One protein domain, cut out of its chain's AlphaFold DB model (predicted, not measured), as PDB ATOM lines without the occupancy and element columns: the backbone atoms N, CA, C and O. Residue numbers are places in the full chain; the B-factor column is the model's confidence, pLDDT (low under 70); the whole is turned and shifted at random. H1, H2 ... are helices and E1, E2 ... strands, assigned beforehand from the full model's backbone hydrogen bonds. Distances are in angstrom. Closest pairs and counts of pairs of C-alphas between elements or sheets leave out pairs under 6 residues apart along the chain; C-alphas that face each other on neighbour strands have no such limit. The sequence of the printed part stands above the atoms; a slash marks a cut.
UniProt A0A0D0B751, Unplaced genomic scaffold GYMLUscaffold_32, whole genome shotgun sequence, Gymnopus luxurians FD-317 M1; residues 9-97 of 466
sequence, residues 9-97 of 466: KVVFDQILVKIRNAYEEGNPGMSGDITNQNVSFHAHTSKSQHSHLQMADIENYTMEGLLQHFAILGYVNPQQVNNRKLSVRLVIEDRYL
ATOM      1  N   LYS A   9     153.503 102.359 163.460       91.31
ATOM      2  CA  LYS A   9     154.802 102.352 162.777       91.31
ATOM      3  C   LYS A   9     154.968 103.519 161.809       91.31
ATOM      4  O   LYS A   9     155.957 104.236 161.880       91.31
ATOM      5  N   VAL A  10     153.969 103.744 160.956       91.44
ATOM      6  CA  VAL A  10     153.989 104.814 159.950       91.44
ATOM      7  C   VAL A  10     154.043 106.182 160.630       91.44
ATOM      8  O   VAL A  10     154.851 107.029 160.253       91.44
ATOM      9  N   VAL A  11     153.236 106.376 161.674       89.19
ATOM     10  CA  VAL A  11     153.232 107.606 162.477       89.19
ATOM     11  C   VAL A  11     154.592 107.853 163.129       89.19
ATOM     12  O   VAL A  11     155.108 108.971 163.099       89.19
ATOM     13  N   PHE A  12     155.188 106.819 163.715       87.50
ATOM     14  CA  PHE A  12     156.448 106.934 164.442       87.50
ATOM     15  C   PHE A  12     157.616 107.177 163.486       87.50
ATOM     16  O   PHE A  12     158.440 108.048 163.757       87.50
ATOM     17  N   ASP A  13     157.636 106.516 162.329       88.69
ATOM     18  CA  ASP A  13     158.627 106.767 161.282       88.69
ATOM     19  C   ASP A  13     158.542 108.221 160.773       88.69
ATOM     20  O   ASP A  13     159.566 108.887 160.620       88.69
ATOM     21  N   GLN A  14     157.335 108.776 160.598       89.75
ATOM     22  CA  GLN A  14     157.161 110.192 160.240       89.75
ATOM     23  C   GLN A  14     157.687 111.149 161.322       89.75
ATOM     24  O   GLN A  14     158.274 112.186 161.001       89.75
ATOM     25  N   ILE A  15     157.467 110.833 162.603       86.50
ATOM     26  CA  ILE A  15     157.996 111.621 163.726       86.50
ATOM     27  C   ILE A  15     159.526 111.567 163.728       86.50
ATOM     28  O   ILE A  15     160.170 112.607 163.851       86.50
ATOM     29  N   LEU A  16     160.107 110.385 163.528       86.81
ATOM     30  CA  LEU A  16     161.555 110.205 163.481       86.81
ATOM     31  C   LEU A  16     162.201 110.970 162.330       86.81
ATOM     32  O   LEU A  16     163.241 111.586 162.534       86.81
ATOM     33  N   VAL A  17     161.571 111.018 161.154       90.00
ATOM     34  CA  VAL A  17     162.044 111.864 160.045       90.00
ATOM     35  C   VAL A  17     162.077 113.340 160.452       90.00
ATOM     36  O   VAL A  17     163.059 114.027 160.184       90.00
ATOM     37  N   LYS A  18     161.046 113.838 161.146       88.88
ATOM     38  CA  LYS A  18     161.030 115.232 161.622       88.88
ATOM     39  C   LYS A  18     162.128 115.509 162.644       88.88
ATOM     40  O   LYS A  18     162.756 116.559 162.575       88.88
ATOM     41  N   ILE A  19     162.365 114.575 163.563       84.38
ATOM     42  CA  ILE A  19     163.424 114.686 164.574       84.38
ATOM     43  C   ILE A  19     164.798 114.685 163.909       84.38
ATOM     44  O   ILE A  19     165.611 115.546 164.220       84.38
ATOM     45  N   ARG A  20     165.039 113.771 162.962       88.94
ATOM     46  CA  ARG A  20     166.281 113.718 162.181       88.94
ATOM     47  C   ARG A  20     166.553 115.027 161.462       88.94
ATOM     48  O   ARG A  20     167.655 115.540 161.576       88.94
ATOM     49  N   ASN A  21     165.552 115.580 160.779       89.81
ATOM     50  CA  ASN A  21     165.708 116.844 160.063       89.81
ATOM     51  C   ASN A  21     166.038 117.995 161.024       89.81
ATOM     52  O   ASN A  21     166.969 118.748 160.770       89.81
ATOM     53  N   ALA A  22     165.330 118.093 162.153       85.56
ATOM     54  CA  ALA A  22     165.614 119.113 163.165       85.56
ATOM     55  C   ALA A  22     167.004 118.935 163.806       85.56
ATOM     56  O   ALA A  22     167.671 119.912 164.131       85.56
ATOM     57  N   TYR A  23     167.451 117.692 163.990       83.50
ATOM     58  CA  TYR A  23     168.778 117.394 164.518       83.50
ATOM     59  C   TYR A  23     169.885 117.711 163.508       83.50
ATOM     60  O   TYR A  23     170.902 118.274 163.902       83.50
ATOM     61  N   GLU A  24     169.668 117.415 162.223       90.31
ATOM     62  CA  GLU A  24     170.572 117.731 161.109       90.31
ATOM     63  C   GLU A  24     170.825 119.239 160.988       90.31
ATOM     64  O   GLU A  24     171.955 119.654 160.752       90.31
ATOM     65  N   GLU A  25     169.795 120.067 161.196       88.12
ATOM     66  CA  GLU A  25     169.923 121.532 161.181       88.12
ATOM     67  C   GLU A  25     170.926 122.041 162.232       88.12
ATOM     68  O   GLU A  25     171.634 123.017 161.984       88.12
ATOM     69  N   GLY A  26     171.005 121.378 163.391       81.31
ATOM     70  CA  GLY A  26     171.973 121.696 164.445       81.31
ATOM     71  C   GLY A  26     173.289 120.918 164.353       81.31
ATOM     72  O   GLY A  26     174.297 121.377 164.882       81.31
ATOM     73  N   ASN A  27     173.285 119.753 163.698       81.75
ATOM     74  CA  ASN A  27     174.395 118.797 163.667       81.75
ATOM     75  C   ASN A  27     174.526 118.169 162.261       81.75
ATOM     76  O   ASN A  27     174.139 117.012 162.065       81.75
ATOM     77  N   PRO A  28     175.049 118.911 161.267       89.25
ATOM     78  CA  PRO A  28     175.132 118.424 159.893       89.25
ATOM     79  C   PRO A  28     175.942 117.126 159.776       89.25
ATOM     80  O   PRO A  28     177.061 117.036 160.277       89.25
ATOM     81  N   GLY A  29     175.389 116.132 159.085       87.00
ATOM     82  CA  GLY A  29     175.971 114.809 158.870       87.00
ATOM     83  C   GLY A  29     175.660 113.778 159.957       87.00
ATOM     84  O   GLY A  29     175.988 112.610 159.768       87.00
ATOM     85  N   MET A  30     175.007 114.176 161.053       84.12
ATOM     86  CA  MET A  30     174.818 113.335 162.245       84.12
ATOM     87  C   MET A  30     173.389 112.789 162.379       84.12
ATOM     88  O   MET A  30     173.102 111.966 163.246       84.12
ATOM     89  N   SER A  31     172.445 113.195 161.521       86.75
ATOM     90  CA  SER A  31     171.065 112.681 161.590       86.75
ATOM     91  C   SER A  31     170.931 111.184 161.289       86.75
ATOM     92  O   SER A  31     169.941 110.566 161.691       86.75
ATOM     93  N   GLY A  32     171.928 110.588 160.624       84.44
ATOM     94  CA  GLY A  32     172.013 109.144 160.392       84.44
ATOM     95  C   GLY A  32     172.104 108.328 161.686       84.44
ATOM     96  O   GLY A  32     171.643 107.185 161.712       84.44
ATOM     97  N   ASP A  33     172.604 108.937 162.763       81.19
ATOM     98  CA  ASP A  33     172.774 108.289 164.062       81.19
ATOM     99  C   ASP A  33     171.480 108.200 164.858       81.19
ATOM    100  O   ASP A  33     171.433 107.498 165.855       81.19
ATOM    101  N   ILE A  34     170.396 108.846 164.430       82.88
ATOM    102  CA  ILE A  34     169.080 108.671 165.048       82.88
ATOM    103  C   ILE A  34     168.367 107.560 164.283       82.88
ATOM    104  O   ILE A  34     168.005 107.724 163.124       82.88
ATOM    105  N   THR A  35     168.131 106.408 164.899       83.62
ATOM    106  CA  THR A  35     167.512 105.229 164.278       83.62
ATOM    107  C   THR A  35     166.431 104.633 165.169       83.62
ATOM    108  O   THR A  35     166.412 104.832 166.378       83.62
ATOM    109  N   ASN A  36     165.546 103.814 164.601       75.81
ATOM    110  CA  ASN A  36     164.529 103.105 165.389       75.81
ATOM    111  C   ASN A  36     165.157 102.168 166.445       75.81
ATOM    112  O   ASN A  36     164.453 101.710 167.336       75.81
ATOM    113  N   GLN A  37     166.460 101.862 166.345       76.62
ATOM    114  CA  GLN A  37     167.182 101.021 167.303       76.62
ATOM    115  C   GLN A  37     167.693 101.792 168.527       76.62
ATOM    116  O   GLN A  37     167.938 101.173 169.558       76.62
ATOM    117  N   ASN A  38     167.858 103.113 168.429       76.69
ATOM    118  CA  ASN A  38     168.374 103.954 169.517       76.69
ATOM    119  C   ASN A  38     167.354 104.967 170.050       76.69
ATOM    120  O   ASN A  38     167.654 105.712 170.982       76.69
ATOM    121  N   VAL A  39     166.144 104.961 169.493       76.25
ATOM    122  CA  VAL A  39     165.014 105.706 170.030       76.25
ATOM    123  C   VAL A  39     164.118 104.753 170.801       76.25
ATOM    124  O   VAL A  39     163.531 103.831 170.236       76.25
ATOM    125  N   SER A  40     163.997 105.003 172.103       77.25
ATOM    126  CA  SER A  40     163.025 104.316 172.948       77.25
ATOM    127  C   SER A  40     161.751 105.147 173.077       77.25
ATOM    128  O   SER A  40     161.781 106.384 173.135       77.25
ATOM    129  N   PHE A  41     160.614 104.456 173.111       76.00
ATOM    130  CA  PHE A  41     159.298 105.074 173.210       76.00
ATOM    131  C   PHE A  41     158.703 104.800 174.578       76.00
ATOM    132  O   PHE A  41     158.701 103.666 175.057       76.00
ATOM    133  N   HIS A  42     158.169 105.846 175.199       76.81
ATOM    134  CA  HIS A  42     157.597 105.756 176.534       76.81
ATOM    135  C   HIS A  42     156.172 106.300 176.526       76.81
ATOM    136  O   HIS A  42     155.938 107.449 176.136       76.81
ATOM    137  N   ALA A  43     155.223 105.469 176.963       72.06
ATOM    138  CA  ALA A  43     153.869 105.906 177.277       72.06
ATOM    139  C   ALA A  43     153.827 106.433 178.706       72.06
ATOM    140  O   ALA A  43     154.278 105.762 179.636       72.06
ATOM    141  N   HIS A  44     153.228 107.603 178.895       65.50
ATOM    142  CA  HIS A  44     152.870 108.066 180.228       65.50
ATOM    143  C   HIS A  44     151.637 107.303 180.714       65.50
ATOM    144  O   HIS A  44     150.573 107.400 180.108       65.50
ATOM    145  N   THR A  45     151.792 106.548 181.800       60.56
ATOM    146  CA  THR A  45     150.705 105.788 182.442       60.56
ATOM    147  C   THR A  45     150.133 106.538 183.642       60.56
ATOM    148  O   THR A  45     148.981 106.361 184.028       60.56
ATOM    149  N   SER A  46     150.938 107.440 184.204       59.12
ATOM    150  CA  SER A  46     150.543 108.495 185.126       59.12
ATOM    151  C   SER A  46     151.526 109.668 184.997       59.12
ATOM    152  O   SER A  46     152.429 109.655 184.156       59.12
ATOM    153  N   LYS A  47     151.392 110.693 185.848       53.59
ATOM    154  CA  LYS A  47     152.372 111.789 185.913       53.59
ATOM    155  C   LYS A  47     153.773 111.321 186.340       53.59
ATOM    156  O   LYS A  47     154.762 111.959 185.993       53.59
ATOM    157  N   SER A  48     153.879 110.211 187.076       45.09
ATOM    158  CA  SER A  48     155.143 109.717 187.648       45.09
ATOM    159  C   SER A  48     155.622 108.386 187.071       45.09
ATOM    160  O   SER A  48     156.793 108.045 187.245       45.09
ATOM    161  N   GLN A  49     154.754 107.658 186.369       60.59
ATOM    162  CA  GLN A  49     155.063 106.361 185.786       60.59
ATOM    163  C   GLN A  49     155.057 106.439 184.262       60.59
ATOM    164  O   GLN A  49     154.127 106.953 183.636       60.59
ATOM    165  N   HIS A  50     156.128 105.914 183.683       71.44
ATOM    166  CA  HIS A  50     156.232 105.660 182.262       71.44
ATOM    167  C   HIS A  50     156.367 104.158 182.044       71.44
ATOM    168  O   HIS A  50     157.000 103.451 182.832       71.44
ATOM    169  N   SER A  51     155.764 103.676 180.968       72.12
ATOM    170  CA  SER A  51     155.947 102.310 180.504       72.12
ATOM    171  C   SER A  51     156.702 102.344 179.190       72.12
ATOM    172  O   SER A  51     156.288 103.009 178.238       72.12
ATOM    173  N   HIS A  52     157.829 101.636 179.174       78.69
ATOM    174  CA  HIS A  52     158.601 101.418 177.966       78.69
ATOM    175  C   HIS A  52     157.753 100.620 176.976       78.69
ATOM    176  O   HIS A  52     157.256  99.540 177.299       78.69
ATOM    177  N   LEU A  53     157.585 101.170 175.781       75.25
ATOM    178  CA  LEU A  53     156.859 100.549 174.690       75.25
ATOM    179  C   LEU A  53     157.869  99.870 173.779       75.25
ATOM    180  O   LEU A  53     158.646 100.546 173.101       75.25
ATOM    181  N   GLN A  54     157.858  98.540 173.728       82.31
ATOM    182  CA  GLN A  54     158.618  97.871 172.684       82.31
ATOM    183  C   GLN A  54     157.880  98.054 171.362       82.31
ATOM    184  O   GLN A  54     156.714  97.689 171.233       82.31
ATOM    185  N   MET A  55     158.561  98.614 170.362       81.56
ATOM    186  CA  MET A  55     157.943  98.866 169.058       81.56
ATOM    187  C   MET A  55     157.385  97.600 168.410       81.56
ATOM    188  O   MET A  55     156.337  97.667 167.779       81.56
ATOM    189  N   ALA A  56     158.029  96.451 168.619       85.56
ATOM    190  CA  ALA A  56     157.550  95.160 168.125       85.56
ATOM    191  C   ALA A  56     156.140  94.803 168.634       85.56
ATOM    192  O   ALA A  56     155.386  94.138 167.926       85.56
ATOM    193  N   ASP A  57     155.758  95.286 169.821       83.12
ATOM    194  CA  ASP A  57     154.472  94.964 170.447       83.12
ATOM    195  C   ASP A  57     153.321  95.826 169.909       83.12
ATOM    196  O   ASP A  57     152.156  95.444 170.013       83.12
ATOM    197  N   ILE A  58     153.634  96.997 169.341       85.38
ATOM    198  CA  ILE A  58     152.632  98.006 168.964       85.38
ATOM    199  C   ILE A  58     152.690  98.431 167.496       85.38
ATOM    200  O   ILE A  58     151.788  99.129 167.039       85.38
ATOM    201  N   GLU A  59     153.712  98.030 166.732       88.69
ATOM    202  CA  GLU A  59     153.932  98.524 165.363       88.69
ATOM    203  C   GLU A  59     152.769  98.228 164.405       88.69
ATOM    204  O   GLU A  59     152.512  99.008 163.487       88.69
ATOM    205  N   ASN A  60     152.047  97.132 164.652       91.19
ATOM    206  CA  ASN A  60     150.920  96.683 163.838       91.19
ATOM    207  C   ASN A  60     149.570  97.225 164.325       91.19
ATOM    208  O   ASN A  60     148.537  96.932 163.723       91.19
ATOM    209  N   TYR A  61     149.549  98.003 165.410       92.56
ATOM    210  CA  TYR A  61     148.333  98.677 165.842       92.56
ATOM    211  C   TYR A  61     148.056  99.888 164.962       92.56
ATOM    212  O   TYR A  61     148.962 100.550 164.456       92.56
ATOM    213  N   THR A  62     146.776 100.206 164.815       94.38
ATOM    214  CA  THR A  62     146.359 101.540 164.384       94.38
ATOM    215  C   THR A  62     146.490 102.516 165.555       94.38
ATOM    216  O   THR A  62     146.545 102.093 166.711       94.38
ATOM    217  N   MET A  63     146.494 103.824 165.304       88.62
ATOM    218  CA  MET A  63     146.506 104.822 166.383       88.62
ATOM    219  C   MET A  63     145.310 104.677 167.338       88.62
ATOM    220  O   MET A  63     145.457 104.852 168.546       88.62
ATOM    221  N   GLU A  64     144.130 104.314 166.825       87.62
ATOM    222  CA  GLU A  64     142.969 103.976 167.659       87.62
ATOM    223  C   GLU A  64     143.201 102.686 168.462       87.62
ATOM    224  O   GLU A  64     142.900 102.641 169.653       87.62
ATOM    225  N   GLY A  65     143.787 101.659 167.838       90.00
ATOM    226  CA  GLY A  65     144.156 100.413 168.509       90.00
ATOM    227  C   GLY A  65     145.169 100.632 169.635       90.00
ATOM    228  O   GLY A  65     145.021 100.058 170.709       90.00
ATOM    229  N   LEU A  66     146.140 101.529 169.442       87.69
ATOM    230  CA  LEU A  66     147.107 101.924 170.467       87.69
ATOM    231  C   LEU A  66     146.426 102.610 171.660       87.69
ATOM    232  O   LEU A  66     146.718 102.285 172.809       87.69
ATOM    233  N   LEU A  67     145.492 103.530 171.402       84.69
ATOM    234  CA  LEU A  67     144.723 104.193 172.461       84.69
ATOM    235  C   LEU A  67     143.878 103.193 173.259       84.69
ATOM    236  O   LEU A  67     143.849 103.258 174.487       84.69
ATOM    237  N   GLN A  68     143.225 102.249 172.577       86.06
ATOM    238  CA  GLN A  68     142.463 101.179 173.224       86.06
ATOM    239  C   GLN A  68     143.370 100.252 174.033       86.06
ATOM    240  O   GLN A  68     143.037  99.898 175.161       86.06
ATOM    241  N   HIS A  69     144.542  99.908 173.498       85.75
ATOM    242  CA  HIS A  69     145.538  99.107 174.197       85.75
ATOM    243  C   HIS A  69     145.983  99.777 175.505       85.75
ATOM    244  O   HIS A  69     145.993  99.138 176.555       85.75
ATOM    245  N   PHE A  70     146.254 101.083 175.487       82.94
ATOM    246  CA  PHE A  70     146.596 101.828 176.704       82.94
ATOM    247  C   PHE A  70     145.427 101.956 177.677       82.94
ATOM    248  O   PHE A  70     145.646 101.937 178.887       82.94
ATOM    249  N   ALA A  71     144.191 102.033 177.183       82.62
ATOM    250  CA  ALA A  71     143.008 102.006 178.039       82.62
ATOM    251  C   ALA A  71     142.873 100.660 178.771       82.62
ATOM    252  O   ALA A  71     142.608 100.636 179.971       82.62
ATOM    253  N   ILE A  72     143.112  99.545 178.069       83.44
ATOM    254  CA  ILE A  72     143.074  98.185 178.631       83.44
ATOM    255  C   ILE A  72     144.152  98.002 179.704       83.44
ATOM    256  O   ILE A  72     143.886  97.407 180.745       83.44
ATOM    257  N   LEU A  73     145.351  98.543 179.477       80.94
ATOM    258  CA  LEU A  73     146.450  98.499 180.445       80.94
ATOM    259  C   LEU A  73     146.289  99.498 181.606       80.94
ATOM    260  O   LEU A  73     147.125  99.532 182.506       80.94
ATOM    261  N   GLY A  74     145.222 100.305 181.607       76.88
ATOM    262  CA  GLY A  74     144.956 101.305 182.642       76.88
ATOM    263  C   GLY A  74     145.874 102.530 182.575       76.88
ATOM    264  O   GLY A  74     145.957 103.281 183.542       76.88
ATOM    265  N   TYR A  75     146.565 102.738 181.453       72.44
ATOM    266  CA  TYR A  75     147.510 103.841 181.253       72.44
ATOM    267  C   TYR A  75     146.825 105.163 180.905       72.44
ATOM    268  O   TYR A  75     147.380 106.234 181.136       72.44
ATOM    269  N   VAL A  76     145.619 105.099 180.343       71.19
ATOM    270  CA  VAL A  76     144.796 106.269 180.022       71.19
ATOM    271  C   VAL A  76     143.367 106.024 180.480       71.19
ATOM    272  O   VAL A  76     142.825 104.931 180.316       71.19
ATOM    273  N   ASN A  77     142.734 107.046 181.052       74.31
ATOM    274  CA  ASN A  77     141.329 106.940 181.430       74.31
ATOM    275  C   ASN A  77     140.412 107.072 180.187       74.31
ATOM    276  O   ASN A  77     140.811 107.661 179.177       74.31
ATOM    277  N   PRO A  78     139.159 106.577 180.237       72.06
ATOM    278  CA  PRO A  78     138.245 106.627 179.091       72.06
ATOM    279  C   PRO A  78     137.987 108.041 178.543       72.06
ATOM    280  O   PRO A  78     137.771 108.215 177.344       72.06
ATOM    281  N   GLN A  79     138.050 109.078 179.388       73.44
ATOM    282  CA  GLN A  79     137.919 110.470 178.942       73.44
ATOM    283  C   GLN A  79     139.143 110.944 178.141       73.44
ATOM    284  O   GLN A  79     138.979 111.661 177.157       73.44
ATOM    285  N   GLN A  80     140.362 110.537 178.504       67.25
ATOM    286  CA  GLN A  80     141.592 110.850 177.761       67.25
ATOM    287  C   GLN A  80     141.627 110.158 176.397       67.25
ATOM    288  O   GLN A  80     142.045 110.776 175.416       67.25
ATOM    289  N   VAL A  81     141.123 108.922 176.326       67.50
ATOM    290  CA  VAL A  81     140.911 108.183 175.071       67.50
ATOM    291  C   VAL A  81     139.932 108.939 174.171       67.50
ATOM    292  O   VAL A  81     140.253 109.232 173.020       67.50
ATOM    293  N   ASN A  82     138.784 109.358 174.718       72.19
ATOM    294  CA  ASN A  82     137.780 110.134 173.982       72.19
ATOM    295  C   ASN A  82     138.323 111.489 173.496       72.19
ATOM    296  O   ASN A  82     138.037 111.907 172.375       72.19
ATOM    297  N   ASN A  83     139.159 112.137 174.310       73.81
ATOM    298  CA  ASN A  83     139.819 113.403 173.982       73.81
ATOM    299  C   ASN A  83     141.068 113.235 173.099       73.81
ATOM    300  O   ASN A  83     141.669 114.237 172.710       73.81
ATOM    301  N   ARG A  84     141.470 111.993 172.789       63.22
ATOM    302  CA  ARG A  84     142.642 111.630 171.971       63.22
ATOM    303  C   ARG A  84     143.939 112.321 172.391       63.22
ATOM    304  O   ARG A  84     144.767 112.674 171.550       63.22
ATOM    305  N   LYS A  85     144.123 112.533 173.693       63.69
ATOM    306  CA  LYS A  85     145.350 113.128 174.228       63.69
ATOM    307  C   LYS A  85     146.310 112.014 174.618       63.69
ATOM    308  O   LYS A  85     146.252 111.519 175.738       63.69
ATOM    309  N   LEU A  86     147.185 111.637 173.688       64.31
ATOM    310  CA  LEU A  86     148.329 110.780 173.975       64.31
ATOM    311  C   LEU A  86     149.613 111.604 173.912       64.31
ATOM    312  O   LEU A  86     149.898 112.221 172.888       64.31
ATOM    313  N   SER A  87     150.377 111.599 175.004       66.56
ATOM    314  CA  SER A  87     151.732 112.150 175.038       66.56
ATOM    315  C   SER A  87     152.723 110.994 174.985       66.56
ATOM    316  O   SER A  87     152.731 110.145 175.877       66.56
ATOM    317  N   VAL A  88     153.526 110.946 173.925       65.88
ATOM    318  CA  VAL A  88     154.620 109.984 173.770       65.88
ATOM    319  C   VAL A  88     155.917 110.762 173.905       65.88
ATOM    320  O   VAL A  88     156.136 111.729 173.174       65.88
ATOM    321  N   ARG A  89     156.773 110.351 174.843       70.56
ATOM    322  CA  ARG A  89     158.119 110.909 174.966       70.56
ATOM    323  C   ARG A  89     159.083 110.034 174.176       70.56
ATOM    324  O   ARG A  89     159.090 108.815 174.342       70.56
ATOM    325  N   LEU A  90     159.886 110.678 173.335       68.44
ATOM    326  CA  LEU A  90     161.014 110.046 172.666       68.44
ATOM    327  C   LEU A  90     162.269 110.337 173.477       68.44
ATOM    328  O   LEU A  90     162.510 111.488 173.846       68.44
ATOM    329  N   VAL A  91     163.038 109.294 173.768       73.38
ATOM    330  CA  VAL A  91     164.314 109.411 174.473       73.38
ATOM    331  C   VAL A  91     165.391 108.828 173.570       73.38
ATOM    332  O   VAL A  91     165.321 107.655 173.200       73.38
ATOM    333  N   ILE A  92     166.356 109.670 173.202       72.31
ATOM    334  CA  ILE A  92     167.591 109.264 172.531       72.31
ATOM    335  C   ILE A  92     168.607 109.042 173.645       72.31
ATOM    336  O   ILE A  92     168.844 109.945 174.444       72.31
ATOM    337  N   GLU A  93     169.149 107.835 173.760       69.56
ATOM    338  CA  GLU A  93     170.120 107.539 174.813       69.56
ATOM    339  C   GLU A  93     171.532 107.955 174.376       69.56
ATOM    340  O   GLU A  93     172.008 107.521 173.326       69.56
ATOM    341  N   ASP A  94     172.229 108.726 175.218       59.28
ATOM    342  CA  ASP A  94     173.565 109.290 174.948       59.28
ATOM    343  C   ASP A  94     174.608 108.257 174.506       59.28
ATOM    344  O   ASP A  94     175.509 108.568 173.735       59.28
ATOM    345  N   ARG A  95     174.482 107.001 174.953       64.31
ATOM    346  CA  ARG A  95     175.402 105.913 174.575       64.31
ATOM    347  C   ARG A  95     175.394 105.577 173.079       64.31
ATOM    348  O   ARG A  95     176.267 104.836 172.637       64.31
ATOM    349  N   TYR A  96     174.391 106.049 172.341       58.97
ATOM    350  CA  TYR A  96     174.243 105.834 170.903       58.97
ATOM    351  C   TYR A  96     174.493 107.091 170.074       58.97
ATOM    352  O   TYR A  96     174.496 106.999 168.850       58.97
ATOM    353  N   LEU A  97     174.696 108.242 170.718       63.34
ATOM    354  CA  LEU A  97     175.217 109.415 170.036       63.34
ATOM    355  C   LEU A  97     176.722 109.210 169.846       63.34
ATOM    356  O   LEU A  97     177.367 108.654 170.745       63.34
TER     357      LEU A  97
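AT A GLANCE: This is residues 9 to 97 of the 466 residues of an uncharacterized protein of Gymnopus luxurians FD-317 M1 (UniProt A0A0D0B751). A small three-stranded sheet of E2, E1 and E3 is only grazed by the long helix H1, while H3 and H4 form a small helical head at one end of the long axis. At the other end the long link, residues 27 to 38, folds back from H1 to E1; short H2 lies between E2 and H3 along the chain. The printed part has 89 residues with four named helices and three named strands, in the order H1, E1, E2, H2, H3, H4, E3. The sheet order is E2, E1, E3, antiparallel throughout, and the class is mixed, helices and strands. The whole is only just compact, close to loose, with a radius of gyration of the C-alphas of 14.4 A, and elongated, spanning 43 by 25 by 23 A.

IN THESE COORDINATES: E1 is residues 39 to 44, 16.0 A long, E2 residues 50 to 53, and E3 residues 88 to 92, 13.0 A, ending at C-alpha 92 (167.591, 109.264, 172.531). H1, residues 9 to 26, is 25.9 A long and begins at C-alpha 9 (154.802, 102.352, 162.777). H2 is residues 55 to 58, H3 residues 63 to 72, 14.3 A, and H4 residues 78 to 82.

HOW THE PARTS SIT: E1 is antiparallel to E3 at 149 degrees, with N 40 and O 91 3.2 A apart. E1 and E2 form a hairpin at 134 degrees, with N 53 and O 41 at 2.8 A. H1 only grazes the sheet, with residues 12 to 19. H3 and H4 touch, their closest C-alphas, Leu 67 and Val 81, 6.1 A apart. H2 and H3 are close but not clearly touching, the closest C-alphas, Ile 58 and Leu 66, at 6.9 A. In H3 and H4 every O i to N i+4 pair is within hydrogen-bond range, in H1 13 of 14; H2 is too short for one.

THE WHOLE: The C-alphas farthest apart, of Gly 29 and Pro 78, are 43.6 A apart. The printed part has no cut, and the link from H1 to E1 is long. Mean pLDDT of the printed part is 78.2; 19 residues are under 70, among them 44 to 49 and 93 to 97.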